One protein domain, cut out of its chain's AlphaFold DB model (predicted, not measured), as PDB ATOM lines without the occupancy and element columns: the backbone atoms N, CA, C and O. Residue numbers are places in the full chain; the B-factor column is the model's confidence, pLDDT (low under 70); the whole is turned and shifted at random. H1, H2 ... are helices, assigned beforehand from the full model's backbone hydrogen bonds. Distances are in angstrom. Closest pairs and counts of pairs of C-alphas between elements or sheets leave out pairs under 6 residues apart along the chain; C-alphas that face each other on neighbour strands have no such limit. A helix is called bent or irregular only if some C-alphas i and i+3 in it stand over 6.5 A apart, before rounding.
ATOM      1  N   LEU A  39     -38.885  11.005 -11.829       95.75
ATOM      2  CA  LEU A  39     -39.091   9.886 -10.914       95.75
ATOM      3  C   LEU A  39     -40.099   8.886 -11.488       95.75
ATOM      4  O   LEU A  39     -39.858   7.680 -11.457       95.75
ATOM      5  N   ALA A  40     -41.192   9.373 -12.078       95.56
ATOM      6  CA  ALA A  40     -42.163   8.515 -12.751       95.56
ATOM      7  C   ALA A  40     -41.573   7.803 -13.981       95.56
ATOM      8  O   ALA A  40     -41.964   6.676 -14.293       95.56
ATOM      9  N   ILE A  41     -40.643   8.447 -14.695       94.62
ATOM     10  CA  ILE A  41     -40.001   7.867 -15.879       94.62
ATOM     11  C   ILE A  41     -38.961   6.827 -15.481       94.62
ATOM     12  O   ILE A  41     -39.002   5.729 -16.030       94.62
ATOM     13  N   THR A  42     -38.046   7.176 -14.573       93.94
ATOM     14  CA  THR A  42     -36.887   6.358 -14.208       93.94
ATOM     15  C   THR A  42     -37.220   5.272 -13.201       93.94
ATOM     16  O   THR A  42     -36.491   4.291 -13.122       93.94
ATOM     17  N   GLN A  43     -38.286   5.444 -12.411       94.50
ATOM     18  CA  GLN A  43     -38.671   4.542 -11.318       94.50
ATOM     19  C   GLN A  43     -37.556   4.332 -10.274       94.50
ATOM     20  O   GLN A  43     -37.611   3.406  -9.468       94.50
ATOM     21  N   ASN A  44     -36.548   5.210 -10.267       94.88
ATOM     22  CA  ASN A  44     -35.389   5.147  -9.392       94.88
ATOM     23  C   ASN A  44     -35.008   6.579  -8.962       94.88
ATOM     24  O   ASN A  44     -34.676   7.398  -9.829       94.88
ATOM     25  N   PRO A  45     -35.030   6.893  -7.651       94.38
ATOM     26  CA  PRO A  45     -34.729   8.233  -7.147       94.38
ATOM     27  C   PRO A  45     -33.344   8.752  -7.535       94.38
ATOM     28  O   PRO A  45     -33.216   9.924  -7.871       94.38
ATOM     29  N   LEU A  46     -32.324   7.888  -7.554       94.56
ATOM     30  CA  LEU A  46     -30.963   8.289  -7.912       94.56
ATOM     31  C   LEU A  46     -30.863   8.648  -9.400       94.56
ATOM     32  O   LEU A  46     -30.227   9.633  -9.756       94.56
ATOM     33  N   LEU A  47     -31.525   7.887 -10.276       94.69
ATOM     34  CA  LEU A  47     -31.578   8.217 -11.704       94.69
ATOM     35  C   LEU A  47     -32.356   9.514 -11.958       94.69
ATOM     36  O   LEU A  47     -31.992  10.289 -12.839       94.69
ATOM     37  N   ALA A  48     -33.419   9.759 -11.186       95.44
ATOM     38  CA  ALA A  48     -34.176  11.003 -11.264       95.44
ATOM     39  C   ALA A  48     -33.339  12.207 -10.801       95.44
ATOM     40  O   ALA A  48     -33.336  13.231 -11.478       95.44
ATOM     41  N   GLU A  49     -32.587  12.064  -9.704       94.88
ATOM     42  CA  GLU A  49     -31.630  13.068  -9.219       94.88
ATOM     43  C   GLU A  49     -30.574  13.383 -10.288       94.88
ATOM     44  O   GLU A  49     -30.365  14.545 -10.628       94.88
ATOM     45  N   VAL A  50     -29.962  12.354 -10.881       94.12
ATOM     46  CA  VAL A  50     -28.976  12.528 -11.958       94.12
ATOM     47  C   VAL A  50     -29.587  13.266 -13.153       94.12
ATOM     48  O   VAL A  50     -28.966  14.188 -13.678       94.12
ATOM     49  N   MET A  51     -30.820  12.937 -13.554       94.94
ATOM     50  CA  MET A  51     -31.510  13.662 -14.627       94.94
ATOM     51  C   MET A  51     -31.775  15.131 -14.293       94.94
ATOM     52  O   MET A  51     -31.594  15.977 -15.169       94.94
ATOM     53  N   GLN A  52     -32.164  15.447 -13.055       94.19
ATOM     54  CA  GLN A  52     -32.368  16.835 -12.627       94.19
ATOM     55  C   GLN A  52     -31.075  17.652 -12.708       94.19
ATOM     56  O   GLN A  52     -31.091  18.805 -13.127       94.19
ATOM     57  N   GLU A  53     -29.934  17.053 -12.366       94.25
ATOM     58  CA  GLU A  53     -28.639  17.737 -12.447       94.25
ATOM     59  C   GLU A  53     -28.139  17.927 -13.879       94.25
ATOM     60  O   GLU A  53     -27.458  18.908 -14.175       94.25
ATOM     61  N   LEU A  54     -28.475  17.000 -14.775       93.56
ATOM     62  CA  LEU A  54     -28.104  17.077 -16.186       93.56
ATOM     63  C   LEU A  54     -29.009  18.028 -16.982       93.56
ATOM     64  O   LEU A  54     -28.566  18.611 -17.973       93.56
ATOM     65  N   GLU A  55     -30.275  18.188 -16.585       94.69
ATOM     66  CA  GLU A  55     -31.273  18.922 -17.366       94.69
ATOM     67  C   GLU A  55     -30.842  20.347 -17.756       94.69
ATOM     68  O   GLU A  55     -30.943  20.653 -18.947       94.69
ATOM     69  N   PRO A  56     -30.326  21.211 -16.858       94.31
ATOM     70  CA  PRO A  56     -29.961  22.578 -17.229       94.31
ATOM     71  C   PRO A  56     -28.948  22.634 -18.381       94.31
ATOM     72  O   PRO A  56     -29.179  23.319 -19.377       94.31
ATOM     73  N   GLY A  57     -27.869  21.847 -18.308       93.38
ATOM     74  CA  GLY A  57     -26.849  21.830 -19.362       93.38
ATOM     75  C   GLY A  57     -27.324  21.151 -20.650       93.38
ATOM     76  O   GLY A  57     -26.979  21.588 -21.750       93.38
ATOM     77  N   LEU A  58     -28.177  20.126 -20.550       93.50
ATOM     78  CA  LEU A  58     -28.812  19.519 -21.724       93.50
ATOM     79  C   LEU A  58     -29.741  20.512 -22.435       93.50
ATOM     80  O   LEU A  58     -29.721  20.608 -23.666       93.50
ATOM     81  N   LEU A  59     -30.511  21.299 -21.681       94.25
ATOM     82  CA  LEU A  59     -31.361  22.352 -22.233       94.25
ATOM     83  C   LEU A  59     -30.540  23.445 -22.920       94.25
ATOM     84  O   LEU A  59     -30.925  23.880 -24.007       94.25
ATOM     85  N   GLU A  60     -29.385  23.829 -22.371       94.12
ATOM     86  CA  GLU A  60     -28.455  24.753 -23.032       94.12
ATOM     87  C   GLU A  60     -27.929  24.199 -24.366       94.12
ATOM     88  O   GLU A  60     -27.868  24.921 -25.367       94.12
ATOM     89  N   ILE A  61     -27.569  22.911 -24.423       90.75
ATOM     90  CA  ILE A  61     -27.167  22.249 -25.676       90.75
ATOM     91  C   ILE A  61     -28.317  22.289 -26.687       90.75
ATOM     92  O   ILE A  61     -28.118  22.677 -27.842       90.75
ATOM     93  N   TYR A  62     -29.528  21.923 -26.271       92.56
ATOM     94  CA  TYR A  62     -30.688  21.891 -27.159       92.56
ATOM     95  C   TYR A  62     -31.088  23.283 -27.648       92.56
ATOM     96  O   TYR A  62     -31.480  23.439 -28.808       92.56
ATOM     97  N   GLN A  63     -30.945  24.301 -26.800       93.31
ATOM     98  CA  GLN A  63     -31.202  25.689 -27.162       93.31
ATOM     99  C   GLN A  63     -30.185  26.203 -28.181       93.31
ATOM    100  O   GLN A  63     -30.591  26.767 -29.194       93.31
ATOM    101  N   ARG A  64     -28.887  25.922 -28.001       94.06
ATOM    102  CA  ARG A  64     -27.856  26.245 -29.007       94.06
ATOM    103  C   ARG A  64     -28.092  25.544 -30.347       94.06
ATOM    104  O   ARG A  64     -27.775  26.098 -31.393       94.06
ATOM    105  N   ARG A  65     -28.679  24.344 -30.326       90.69
ATOM    106  CA  ARG A  65     -29.071  23.583 -31.526       90.69
ATOM    107  C   ARG A  65     -30.420  24.032 -32.122       90.69
ATOM    108  O   ARG A  65     -30.918  23.363 -33.026       90.69
ATOM    109  N   ASN A  66     -31.023  25.127 -31.639       94.94
ATOM    110  CA  ASN A  66     -32.336  25.634 -32.065       94.94
ATOM    111  C   ASN A  66     -33.434  24.551 -32.072       94.94
ATOM    112  O   ASN A  66     -34.279  24.486 -32.968       94.94
ATOM    113  N   MET A  67     -33.420  23.657 -31.079       93.81
ATOM    114  CA  MET A  67     -34.436  22.615 -30.961       93.81
ATOM    115  C   MET A  67     -35.771  23.188 -30.476       93.81
ATOM    116  O   MET A  67     -35.812  24.008 -29.562       93.81
ATOM    117  N   SER A  68     -36.877  22.705 -31.049       96.25
ATOM    118  CA  SER A  68     -38.223  23.041 -30.576       96.25
ATOM    119  C   SER A  68     -38.506  22.446 -29.193       96.25
ATOM    120  O   SER A  68     -37.957  21.402 -28.843       96.25
ATOM    121  N   GLU A  69     -39.433  23.044 -28.440       95.12
ATOM    122  CA  GLU A  69     -39.838  22.554 -27.109       95.12
ATOM    123  C   GLU A  69     -40.255  21.078 -27.120       95.12
ATOM    124  O   GLU A  69     -39.833  20.291 -26.276       95.12
ATOM    125  N   LYS A  70     -40.987  20.651 -28.158       95.69
ATOM    126  CA  LYS A  70     -41.343  19.239 -28.347       95.69
ATOM    127  C   LYS A  70     -40.098  18.351 -28.449       95.69
ATOM    128  O   LYS A  70     -40.074  17.273 -27.867       95.69
ATOM    129  N   ARG A  71     -39.064  18.775 -29.186       95.12
ATOM    130  CA  ARG A  71     -37.814  18.007 -29.306       95.12
ATOM    131  C   ARG A  71     -37.031  17.985 -27.996       95.12
ATOM    132  O   ARG A  71     -36.528  16.921 -27.657       95.12
ATOM    133  N   LYS A  72     -36.990  19.092 -27.248       94.81
ATOM    134  CA  LYS A  72     -36.377  19.138 -25.908       94.81
ATOM    135  C   LYS A  72     -37.041  18.136 -24.962       94.81
ATOM    136  O   LYS A  72     -36.353  17.306 -24.376       94.81
ATOM    137  N   PHE A  73     -38.376  18.142 -24.910       95.62
ATOM    138  CA  PHE A  73     -39.168  17.192 -24.124       95.62
ATOM    139  C   PHE A  73     -38.842  15.735 -24.469       95.62
ATOM    140  O   PHE A  73     -38.551  14.931 -23.585       95.62
ATOM    141  N   TRP A  74     -38.864  15.377 -25.757       94.56
ATOM    142  CA  TRP A  74     -38.577  14.001 -26.174       94.56
ATOM    143  C   TRP A  74     -37.111  13.608 -25.978       94.56
ATOM    144  O   TRP A  74     -36.855  12.454 -25.649       94.56
ATOM    145  N   GLY A  75     -36.172  14.545 -26.131       92.81
ATOM    146  CA  GLY A  75     -34.750  14.329 -25.864       92.81
ATOM    147  C   GLY A  75     -34.494  13.986 -24.399       92.81
ATOM    148  O   GLY A  75     -33.986  12.905 -24.107       92.81
ATOM    149  N   LEU A  76     -34.948  14.842 -23.477       94.50
ATOM    150  CA  LEU A  76     -34.803  14.619 -22.033       94.50
ATOM    151  C   LEU A  76     -35.512  13.340 -21.573       94.50
ATOM    152  O   LEU A  76     -34.948  12.543 -20.826       94.50
ATOM    153  N   ARG A  77     -36.725  13.084 -22.079       94.75
ATOM    154  CA  ARG A  77     -37.452  11.837 -21.801       94.75
ATOM    155  C   ARG A  77     -36.711  10.601 -22.316       94.75
ATOM    156  O   ARG A  77     -36.769   9.555 -21.672       94.75
ATOM    157  N   GLY A  78     -36.071  10.701 -23.479       92.75
ATOM    158  CA  GLY A  78     -35.274   9.627 -24.068       92.75
ATOM    159  C   GLY A  78     -34.065   9.280 -23.206       92.75
ATOM    160  O   GLY A  78     -33.863   8.110 -22.906       92.75
ATOM    161  N   ILE A  79     -33.329  10.291 -22.737       93.38
ATOM    162  CA  ILE A  79     -32.181  10.107 -21.837       93.38
ATOM    163  C   ILE A  79     -32.624   9.487 -20.506       93.38
ATOM    164  O   ILE A  79     -32.033   8.509 -20.059       93.38
ATOM    165  N   ALA A  80     -33.710   9.980 -19.903       93.94
ATOM    166  CA  ALA A  80     -34.230   9.409 -18.659       93.94
ATOM    167  C   ALA A  80     -34.618   7.923 -18.804       93.94
ATOM    168  O   ALA A  80     -34.402   7.132 -17.889       93.94
ATOM    169  N   ARG A  81     -35.176   7.526 -19.958       93.69
ATOM    170  CA  ARG A  81     -35.473   6.114 -20.254       93.69
ATOM    171  C   ARG A  81     -34.213   5.285 -20.454       93.69
ATOM    172  O   ARG A  81     -34.119   4.223 -19.865       93.69
ATOM    173  N   ALA A  82     -33.252   5.794 -21.215       91.06
ATOM    174  CA  ALA A  82     -31.958   5.152 -21.425       91.06
ATOM    175  C   ALA A  82     -31.241   4.858 -20.094       91.06
ATOM    176  O   ALA A  82     -30.799   3.738 -19.861       91.06
ATOM    177  N   LEU A  83     -31.230   5.821 -19.165       92.12
ATOM    178  CA  LEU A  83     -30.701   5.604 -17.816       92.12
ATOM    179  C   LEU A  83     -31.470   4.525 -17.042       92.12
ATOM    180  O   LEU A  83     -30.861   3.712 -16.358       92.12
ATOM    181  N   ARG A  84     -32.804   4.508 -17.122       92.88
ATOM    182  CA  ARG A  84     -33.615   3.468 -16.467       92.88
ATOM    183  C   ARG A  84     -33.312   2.081 -17.009       92.88
ATOM    184  O   ARG A  84     -33.229   1.138 -16.233       92.88
ATOM    185  N   ASP A  85     -33.222   1.979 -18.325       91.00
ATOM    186  CA  ASP A  85     -33.112   0.709 -19.031       91.00
ATOM    187  C   ASP A  85     -31.663   0.167 -19.000       91.00
ATOM    188  O   ASP A  85     -31.406  -0.880 -19.577       91.00
ATOM    189  N   ASP A  86     -30.735   0.840 -18.295       87.31
ATOM    190  CA  ASP A  86     -29.288   0.545 -18.281       87.31
ATOM    191  C   ASP A  86     -28.684   0.541 -19.699       87.31
ATOM    192  O   ASP A  86     -27.752  -0.190 -20.017       87.31
ATOM    193  N   GLU A  87     -29.208   1.392 -20.578       84.12
ATOM    194  CA  GLU A  87     -28.810   1.472 -21.979       84.12
ATOM    195  C   GLU A  87     -28.205   2.846 -22.260       84.12
ATOM    196  O   GLU A  87     -28.910   3.824 -22.491       84.12
ATOM    197  N   MET A  88     -26.875   2.941 -22.273       77.25
ATOM    198  CA  MET A  88     -26.186   4.177 -22.639       77.25
ATOM    199  C   MET A  88     -25.457   4.055 -23.972       77.25
ATOM    200  O   MET A  88     -24.430   3.393 -24.099       77.25
ATOM    201  N   TYR A  89     -25.960   4.769 -24.977       67.75
ATOM    202  CA  TYR A  89     -25.319   4.843 -26.288       67.75
ATOM    203  C   TYR A  89     -24.280   5.963 -26.345       67.75
ATOM    204  O   TYR A  89     -24.471   7.047 -25.794       67.75
ATOM    205  N   LYS A  90     -23.195   5.729 -27.090       67.75
ATOM    206  CA  LYS A  90     -22.027   6.621 -27.153       67.75
ATOM    207  C   LYS A  90     -22.349   8.110 -27.385       67.75
ATOM    208  O   LYS A  90     -21.841   8.926 -26.622       67.75
ATOM    209  N   PRO A  91     -23.191   8.504 -28.363       69.00
ATOM    210  CA  PRO A  91     -23.475   9.926 -28.588       69.00
ATOM    211  C   PRO A  91     -24.161  10.599 -27.394       69.00
ATOM    212  O   PRO A  91     -23.964  11.785 -27.152       69.00
ATOM    213  N   MET A  92     -24.955   9.837 -26.635       78.19
ATOM    214  CA  MET A  92     -25.588  10.325 -25.413       78.19
ATOM    215  C   MET A  92     -24.540  10.551 -24.329       78.19
ATOM    216  O   MET A  92     -24.540  11.601 -23.705       78.19
ATOM    217  N   LEU A  93     -23.616   9.608 -24.146       78.88
ATOM    218  CA  LEU A  93     -22.531   9.729 -23.173       78.88
ATOM    219  C   LEU A  93     -21.644  10.953 -23.434       78.88
ATOM    220  O   LEU A  93     -21.339  11.683 -22.500       78.88
ATOM    221  N   GLU A  94     -21.293  11.221 -24.694       74.69
ATOM    222  CA  GLU A  94     -20.514  12.413 -25.066       74.69
ATOM    223  C   GLU A  94     -21.249  13.716 -24.684       74.69
ATOM    224  O   GLU A  94     -20.660  14.594 -24.050       74.69
ATOM    225  N   ASP A  95     -22.545  13.824 -25.010       77.12
ATOM    226  CA  ASP A  95     -23.369  14.983 -24.633       77.12
ATOM    227  C   ASP A  95     -23.515  15.080 -23.091       77.12
ATOM    228  O   ASP A  95     -23.459  16.178 -22.539       77.12
ATOM    229  N   LEU A  96     -23.641  13.957 -22.371       85.19
ATOM    230  CA  LEU A  96     -23.771  13.925 -20.907       85.19
ATOM    231  C   LEU A  96     -22.471  14.289 -20.170       85.19
ATOM    232  O   LEU A  96     -22.504  15.050 -19.202       85.19
ATOM    233  N   GLU A  97     -21.318  13.789 -20.624       82.62
ATOM    234  CA  GLU A  97     -20.012  14.146 -20.056       82.62
ATOM    235  C   GLU A  97     -19.691  15.626 -20.249       82.62
ATOM    236  O   GLU A  97     -19.071  16.241 -19.376       82.62
ATOM    237  N   ALA A  98     -20.099  16.195 -21.388       82.50
ATOM    238  CA  ALA A  98     -19.946  17.617 -21.666       82.50
ATOM    239  C   ALA A  98     -20.810  18.488 -20.741       82.50
ATOM    240  O   ALA A  98     -20.445  19.632 -20.474       82.50
ATOM    241  N   VAL A  99     -21.932  17.950 -20.254       88.00
ATOM    242  CA  VAL A  99     -22.827  18.631 -19.315       88.00
ATOM    243  C   VAL A  99     -22.305  18.545 -17.886       88.00
ATOM    244  O   VAL A  99     -22.078  19.576 -17.260       88.00
ATOM    245  N   SER A 100     -22.129  17.335 -17.345       87.50
ATOM    246  CA  SER A 100     -21.704  17.172 -15.951       87.50
ATOM    247  C   SER A 100     -21.133  15.784 -15.672       87.50
ATOM    248  O   SER A 100     -21.853  14.828 -15.382       87.50
ATOM    249  N   ARG A 101     -19.799  15.689 -15.654       86.19
ATOM    250  CA  ARG A 101     -19.098  14.497 -15.147       86.19
ATOM    251  C   ARG A 101     -19.432  14.184 -13.680       86.19
ATOM    252  O   ARG A 101     -19.657  13.014 -13.391       86.19
ATOM    253  N   PRO A 102     -19.521  15.164 -12.753       88.50
ATOM    254  CA  PRO A 102     -19.901  14.879 -11.367       88.50
ATOM    255  C   PRO A 102     -21.282  14.231 -11.225       88.50
ATOM    256  O   PRO A 102     -21.433  13.330 -10.402       88.50
ATOM    257  N   ALA A 103     -22.266  14.643 -12.035       89.62
ATOM    258  CA  ALA A 103     -23.591  14.022 -12.028       89.62
ATOM    259  C   ALA A 103     -23.514  12.558 -12.483       89.62
ATOM    260  O   ALA A 103     -24.075  11.678 -11.835       89.62
ATOM    261  N   LEU A 104     -22.743  12.274 -13.541       90.06
ATOM    262  CA  LEU A 104     -22.531  10.905 -14.015       90.06
ATOM    263  C   LEU A 104     -21.855  10.018 -12.966       90.06
ATOM    264  O   LEU A 104     -22.292   8.890 -12.765       90.06
ATOM    265  N   LEU A 105     -20.859  10.522 -12.232       91.06
ATOM    266  CA  LEU A 105     -20.177   9.744 -11.189       91.06
ATOM    267  C   LEU A 105     -21.117   9.275 -10.062       91.06
ATOM    268  O   LEU A 105     -20.822   8.282  -9.397       91.06
ATOM    269  N   LYS A 106     -22.269   9.928  -9.850       93.12
ATOM    270  CA  LYS A 106     -23.268   9.470  -8.867       93.12
ATOM    271  C   LYS A 106     -23.876   8.117  -9.222       93.12
ATOM    272  O   LYS A 106     -24.317   7.412  -8.314       93.12
ATOM    273  N   LEU A 107     -23.863   7.733 -10.500       91.06
ATOM    274  CA  LEU A 107     -24.380   6.444 -10.961       91.06
ATOM    275  C   LEU A 107     -23.604   5.256 -10.359       91.06
ATOM    276  O   LEU A 107     -24.185   4.186 -10.220       91.06
ATOM    277  N   ALA A 108     -22.369   5.445  -9.863       90.62
ATOM    278  CA  ALA A 108     -21.639   4.408  -9.113       90.62
ATOM    279  C   ALA A 108     -22.350   3.956  -7.825       90.62
ATOM    280  O   ALA A 108     -22.015   2.913  -7.270       90.62
ATOM    281  N   ARG A 109     -23.322   4.728  -7.321       94.25
ATOM    282  CA  ARG A 109     -24.125   4.348  -6.147       94.25
ATOM    283  C   ARG A 109     -25.228   3.338  -6.482       94.25
ATOM    284  O   ARG A 109     -25.855   2.816  -5.564       94.25
ATOM    285  N   LEU A 110     -25.498   3.082  -7.764       92.88
ATOM    286  CA  LEU A 110     -26.433   2.039  -8.188       92.88
ATOM    287  C   LEU A 110     -25.866   0.646  -7.867       92.88
ATOM    288  O   LEU A 110     -24.649   0.479  -7.821       92.88
ATOM    289  N   PRO A 111     -26.703  -0.382  -7.675       91.62
ATOM    290  CA  PRO A 111     -26.215  -1.754  -7.568       91.62
ATOM    291  C   PRO A 111     -25.648  -2.224  -8.919       91.62
ATOM    292  O   PRO A 111     -26.384  -2.313  -9.900       91.62
ATOM    293  N   ALA A 112     -24.352  -2.547  -8.967       88.81
ATOM    294  CA  ALA A 112     -23.647  -2.933 -10.200       88.81
ATOM    295  C   ALA A 112     -24.245  -4.166 -10.897       88.81
ATOM    296  O   ALA A 112     -24.250  -4.241 -12.118       88.81
ATOM    297  N   GLU A 113     -24.804  -5.098 -10.123       88.06
ATOM    298  CA  GLU A 113     -25.504  -6.291 -10.625       88.06
ATOM    299  C   GLU A 113     -26.737  -5.935 -11.475       88.06
ATOM    300  O   GLU A 113     -27.114  -6.683 -12.370       88.06
ATOM    301  N   SER A 114     -27.394  -4.805 -11.182       86.69
ATOM    302  CA  SER A 114     -28.627  -4.380 -11.864       86.69
ATOM    303  C   SER A 114     -28.407  -3.284 -12.901       86.69
ATOM    304  O   SER A 114     -29.276  -3.083 -13.740       86.69
ATOM    305  N   TYR A 115     -27.279  -2.573 -12.824       89.62
ATOM    306  CA  TYR A 115     -26.912  -1.496 -13.750       89.62
ATOM    307  C   TYR A 115     -25.465  -1.656 -14.234       89.62
ATOM    308  O   TYR A 115     -24.632  -0.766 -14.008       89.62
ATOM    309  N   PRO A 116     -25.112  -2.818 -14.809       87.50
ATOM    310  CA  PRO A 116     -23.742  -3.090 -15.207       87.50
ATOM    311  C   PRO A 116     -23.237  -2.044 -16.198       87.50
ATOM    312  O   PRO A 116     -22.124  -1.559 -16.013       87.50
ATOM    313  N   THR A 117     -24.044  -1.642 -17.188       86.19
ATOM    314  CA  THR A 117     -23.646  -0.704 -18.249       86.19
ATOM    315  C   THR A 117     -23.354   0.683 -17.692       86.19
ATOM    316  O   THR A 117     -22.312   1.266 -18.003       86.19
ATOM    317  N   LEU A 118     -24.224   1.208 -16.825       88.56
ATOM    318  CA  LEU A 118     -23.994   2.499 -16.177       88.56
ATOM    319  C   LEU A 118     -22.742   2.475 -15.292       88.56
ATOM    320  O   LEU A 118     -22.015   3.465 -15.249       88.56
ATOM    321  N   HIS A 119     -22.430   1.352 -14.639       88.38
ATOM    322  CA  HIS A 119     -21.167   1.201 -13.905       88.38
ATOM    323  C   HIS A 119     -19.944   1.242 -14.824       88.38
ATOM    324  O   HIS A 119     -18.967   1.914 -14.491       88.38
ATOM    325  N   GLN A 120     -20.006   0.609 -16.002       83.75
ATOM    326  CA  GLN A 120     -18.919   0.700 -16.992       83.75
ATOM    327  C   GLN A 120     -18.686   2.151 -17.417       83.75
ATOM    328  O   GLN A 120     -17.551   2.621 -17.490       83.75
ATOM    329  N   VAL A 121     -19.779   2.874 -17.665       83.69
ATOM    330  CA  VAL A 121     -19.743   4.290 -18.029       83.69
ATOM    331  C   VAL A 121     -19.075   5.119 -16.937       83.69
ATOM    332  O   VAL A 121     -18.186   5.916 -17.234       83.69
ATOM    333  N   VAL A 122     -19.469   4.929 -15.677       88.25
ATOM    334  CA  VAL A 122     -18.884   5.675 -14.556       88.25
ATOM    335  C   VAL A 122     -17.389   5.429 -14.447       88.25
ATOM    336  O   VAL A 122     -16.629   6.377 -14.246       88.25
ATOM    337  N   GLU A 123     -16.958   4.183 -14.621       86.50
ATOM    338  CA  GLU A 123     -15.544   3.846 -14.548       86.50
ATOM    339  C   GLU A 123     -14.743   4.502 -15.677       86.50
ATOM    340  O   GLU A 123     -13.668   5.047 -15.439       86.50
ATOM    341  N   LEU A 124     -15.289   4.563 -16.890       83.75
ATOM    342  CA  LEU A 124     -14.643   5.263 -18.001       83.75
ATOM    343  C   LEU A 124     -14.564   6.775 -17.780       83.75
ATOM    344  O   LEU A 124     -13.518   7.377 -18.035       83.75
ATOM    345  N   VAL A 125     -15.626   7.384 -17.244       85.44
ATOM    346  CA  VAL A 125     -15.613   8.799 -16.846       85.44
ATOM    347  C   VAL A 125     -14.534   9.038 -15.787       85.44
ATOM    348  O   VAL A 125     -13.772  10.003 -15.897       85.44
ATOM    349  N   ARG A 126     -14.425   8.150 -14.790       87.00
ATOM    350  CA  ARG A 126     -13.410   8.219 -13.730       87.00
ATOM    351  C   ARG A 126     -11.996   8.132 -14.302       87.00
ATOM    352  O   ARG A 126     -11.183   9.011 -14.027       87.00
ATOM    353  N   LEU A 127     -11.722   7.145 -15.151       85.19
ATOM    354  CA  LEU A 127     -10.410   6.958 -15.778       85.19
ATOM    355  C   LEU A 127     -10.002   8.154 -16.653       85.19
ATOM    356  O   LEU A 127      -8.843   8.565 -16.625       85.19
ATOM    357  N   ASN A 128     -10.941   8.758 -17.388       83.38
ATOM    358  CA  ASN A 128     -10.668   9.954 -18.190       83.38
ATOM    359  C   ASN A 128     -10.348  11.180 -17.312       83.38
ATOM    360  O   ASN A 128      -9.478  11.985 -17.652       83.38
ATOM    361  N   ILE A 129     -11.024  11.331 -16.165       84.81
ATOM    362  CA  ILE A 129     -10.688  12.371 -15.177       84.81
ATOM    363  C   ILE A 129      -9.272  12.141 -14.642       84.81
ATOM    364  O   ILE A 129      -8.448  13.050 -14.735       84.81
ATOM    365  N   GLU A 130      -8.965  10.929 -14.175       86.75
ATOM    366  CA  GLU A 130      -7.639  10.578 -13.646       86.75
ATOM    367  C   GLU A 130      -6.527  10.775 -14.688       86.75
ATOM    368  O   GLU A 130      -5.431  11.234 -14.363       86.75
ATOM    369  N   TYR A 131      -6.789  10.444 -15.954       83.69
ATOM    370  CA  TYR A 131      -5.851  10.686 -17.046       83.69
ATOM    371  C   TYR A 131      -5.603  12.181 -17.245       83.69
ATOM    372  O   TYR A 131      -4.450  12.610 -17.265       83.69
ATOM    373  N   LYS A 132      -6.670  12.986 -17.323       85.00
ATOM    374  CA  LYS A 132      -6.566  14.440 -17.491       85.00
ATOM    375  C   LYS A 132      -5.814  15.102 -16.337       85.00
ATOM    376  O   LYS A 132      -5.050  16.032 -16.577       85.00
ATOM    377  N   GLU A 133      -6.011  14.636 -15.107       87.81
ATOM    378  CA  GLU A 133      -5.271  15.126 -13.938       87.81
ATOM    379  C   GLU A 133      -3.768  14.842 -14.045       87.81
ATOM    380  O   GLU A 133      -2.955  15.675 -13.648       87.81
ATOM    381  N   LYS A 134      -3.387  13.699 -14.626       89.06
ATOM    382  CA  LYS A 134      -1.982  13.299 -14.799       89.06
ATOM    383  C   LYS A 134      -1.294  13.990 -15.974       89.06
ATOM    384  O   LYS A 134      -0.120  14.332 -15.868       89.06
ATOM    385  N   THR A 135      -1.983  14.155 -17.100       87.69
ATOM    386  CA  THR A 135      -1.374  14.603 -18.369       87.69
ATOM    387  C   THR A 135      -1.689  16.058 -18.715       87.69
ATOM    388  O   THR A 135      -1.067  16.628 -19.608       87.69
ATOM    389  N   GLY A 136      -2.671  16.668 -18.043       85.62
ATOM    390  CA  GLY A 136      -3.218  17.982 -18.382       85.62
ATOM    391  C   GLY A 136      -4.195  17.972 -19.565       85.62
ATOM    392  O   GLY A 136      -4.829  18.994 -19.837       85.62
ATOM    393  N   VAL A 137      -4.367  16.836 -20.252       82.94
ATOM    394  CA  VAL A 137      -5.217  16.699 -21.446       82.94
ATOM    395  C   VAL A 137      -6.124  15.478 -21.286       82.94
ATOM    396  O   VAL A 137      -5.686  14.417 -20.861       82.94
ATOM    397  N   GLY A 138      -7.416  15.622 -21.590       80.06
ATOM    398  CA  GLY A 138      -8.340  14.478 -21.576       80.06
ATOM    399  C   GLY A 138      -8.086  13.525 -22.743       80.06
ATOM    400  O   GLY A 138      -7.380  13.878 -23.685       80.06
ATOM    401  N   TRP A 139      -8.698  12.342 -22.704       79.88
ATOM    402  CA  TRP A 139      -8.649  11.422 -23.840       79.88
ATOM    403  C   TRP A 139      -9.203  12.061 -25.117       79.88
ATOM    404  O   TRP A 139     -10.250  12.717 -25.111       79.88
ATOM    405  N   SER A 140      -8.503  11.821 -26.222       79.12
ATOM    406  CA  SER A 140      -9.024  11.960 -27.578       79.12
ATOM    407  C   SER A 140     -10.214  11.023 -27.802       79.12
ATOM    408  O   SER A 140     -10.464  10.081 -27.042       79.12
ATOM    409  N   LYS A 141     -10.964  11.266 -28.878       73.50
ATOM    410  CA  LYS A 141     -12.110  10.427 -29.242       73.50
ATOM    411  C   LYS A 141     -11.680   8.978 -29.503       73.50
ATOM    412  O   LYS A 141     -12.386   8.049 -29.115       73.50
ATOM    413  N   GLU A 142     -10.519   8.795 -30.122       78.19
ATOM    414  CA  GLU A 142      -9.925   7.501 -30.445       78.19
ATOM    415  C   GLU A 142      -9.480   6.754 -29.179       78.19
ATOM    416  O   GLU A 142      -9.770   5.565 -29.035       78.19
ATOM    417  N   GLU A 143      -8.837   7.445 -28.231       77.69
ATOM    418  CA  GLU A 143      -8.473   6.873 -26.926       77.69
ATOM    419  C   GLU A 143      -9.716   6.468 -26.136       77.69
ATOM    420  O   GLU A 143      -9.745   5.391 -25.543       77.69
ATOM    421  N   TYR A 144     -10.768   7.286 -26.166       74.75
ATOM    422  CA  TYR A 144     -12.027   6.964 -25.506       74.75
ATOM    423  C   TYR A 144     -12.661   5.691 -26.082       74.75
ATOM    424  O   TYR A 144     -13.048   4.791 -25.342       74.75
ATOM    425  N   GLU A 145     -12.737   5.581 -27.411       73.00
ATOM    426  CA  GLU A 145     -13.279   4.394 -28.080       73.00
ATOM    427  C   GLU A 145     -12.435   3.143 -27.836       73.00
ATOM    428  O   GLU A 145     -12.991   2.065 -27.624       73.00
ATOM    429  N   SER A 146     -11.110   3.277 -27.853       80.31
ATOM    430  CA  SER A 146     -10.193   2.174 -27.574       80.31
ATOM    431  C   SER A 146     -10.358   1.667 -26.139       80.31
ATOM    432  O   SER A 146     -10.547   0.470 -25.926       80.31
ATOM    433  N   ASN A 147     -10.386   2.577 -25.160       77.31
ATOM    434  CA  ASN A 147     -10.563   2.228 -23.751       77.31
ATOM    435  C   ASN A 147     -11.962   1.665 -23.462       77.31
ATOM    436  O   ASN A 147     -12.072   0.697 -22.717       77.31
ATOM    437  N   MET A 148     -13.015   2.190 -24.100       74.06
ATOM    438  CA  MET A 148     -14.372   1.633 -24.022       74.06
ATOM    439  C   MET A 148     -14.411   0.186 -24.537       74.06
ATOM    440  O   MET A 148     -14.925  -0.696 -23.853       74.06
ATOM    441  N   ARG A 149     -13.825  -0.088 -25.713       77.50
ATOM    442  CA  ARG A 149     -13.762  -1.451 -26.275       77.50
ATOM    443  C   ARG A 149     -12.931  -2.391 -25.405       77.50
ATOM    444  O   ARG A 149     -13.320  -3.538 -25.220       77.50
ATOM    445  N   LEU A 150     -11.805  -1.916 -24.870       75.44
ATOM    446  CA  LEU A 150     -10.961  -2.694 -23.965       75.44
ATOM    447  C   LEU A 150     -11.711  -3.043 -22.677       75.44
ATOM    448  O   LEU A 150     -11.699  -4.194 -22.253       75.44
ATOM    449  N   TYR A 151     -12.407  -2.073 -22.089       69.69
ATOM    450  CA  TYR A 151     -13.202  -2.286 -20.886       69.69
ATOM    451  C   TYR A 151     -14.331  -3.295 -21.132       69.69
ATOM    452  O   TYR A 151     -14.487  -4.247 -20.371       69.69
ATOM    453  N   GLN A 152     -15.061  -3.154 -22.242       70.56
ATOM    454  CA  GLN A 152     -16.073  -4.123 -22.666       70.56
ATOM    455  C   GLN A 152     -15.477  -5.514 -22.916       70.56
ATOM    456  O   GLN A 152     -16.088  -6.503 -22.541       70.56
ATOM    457  N   ALA A 153     -14.274  -5.625 -23.481       72.75
ATOM    458  CA  ALA A 153     -13.618  -6.919 -23.678       72.75
ATOM    459  C   ALA A 153     -13.174  -7.582 -22.358       72.75
ATOM    460  O   ALA A 153     -13.145  -8.808 -22.264       72.75
ATOM    461  N   LEU A 154     -12.817  -6.789 -21.344       66.06
ATOM    462  CA  LEU A 154     -12.363  -7.278 -20.037       66.06
ATOM    463  C   LEU A 154     -13.518  -7.588 -19.072       66.06
ATOM    464  O   LEU A 154     -13.387  -8.474 -18.226       66.06
ATOM    465  N   HIS A 155     -14.634  -6.865 -19.187       65.56
ATOM    466  CA  HIS A 155     -15.734  -6.893 -18.214       65.56
ATOM    467  C   HIS A 155     -17.108  -7.202 -18.818       65.56
ATOM    468  O   HIS A 155     -18.013  -7.614 -18.093       65.56
ATOM    469  N   GLY A 156     -17.275  -7.044 -20.129       55.75
ATOM    470  CA  GLY A 156     -18.443  -7.506 -20.867       55.75
ATOM    471  C   GLY A 156     -18.376  -9.018 -21.024       55.75
ATOM    472  O   GLY A 156     -17.893  -9.537 -22.028       55.75
TER     473      GLY A 156
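This is residues 39 to 156 of the 158 residues of an uncharacterized protein of Motiliproteus sp. MSK22-1 (UniProt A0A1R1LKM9). Bent H4 makes the middle of a body of helices, with H1, bent H2 and H3 at one end and H5 leading to H6 at the other. The 118 printed residues hold six named helices, H1 to H6 in order, and no named strand: all helix. It is compact, radius of gyration of the C-alphas 14.5 A, spans 39 by 33 by 21 A.

H5, residues 116 to 135, runs 28.7 A from C-alpha 116 at (-23.742, -3.090, -15.207). H4, 90 to 109, and H2, 45 to 64, each assigned as one helix by hydrogen bonds, are bent: C-alphas 99 and 102 are 9.3 A apart, 53 and 56 6.9 A. Their arms are H4a, 90 to 99, H4b, 102 to 109, H2a, 45 to 53, and H2b, 56 to 64. H1 is 39 to 42, H3 69 to 84, and H6 141 to 155, ending at (-15.734, -6.893, -18.214).

H5 touches H4b with residues 118 to 126 alone, closest C-alphas Val 122 and Leu 105, 5.4 A, and H6, Leu 124 and Met 148, 7.0 A. H4b touches H2a, Ala 103 and Val 50, 5.6 A. H3 touches H1, Arg 84 and Thr 42, 4.9 A. O i to N i+4 pairs are within hydrogen-bond range throughout H2a, H2b, H3, H4a, H5 and H6; H4b has 0 of 4, but 5 of 5 O i to N i+3.

The farthest C-alphas, Lys 70 and Lys 134, are 42.0 A apart. The printed part has no cut and no long link; pLDDT is under 70 at residues 89 to 91, 151 and 154 to 156.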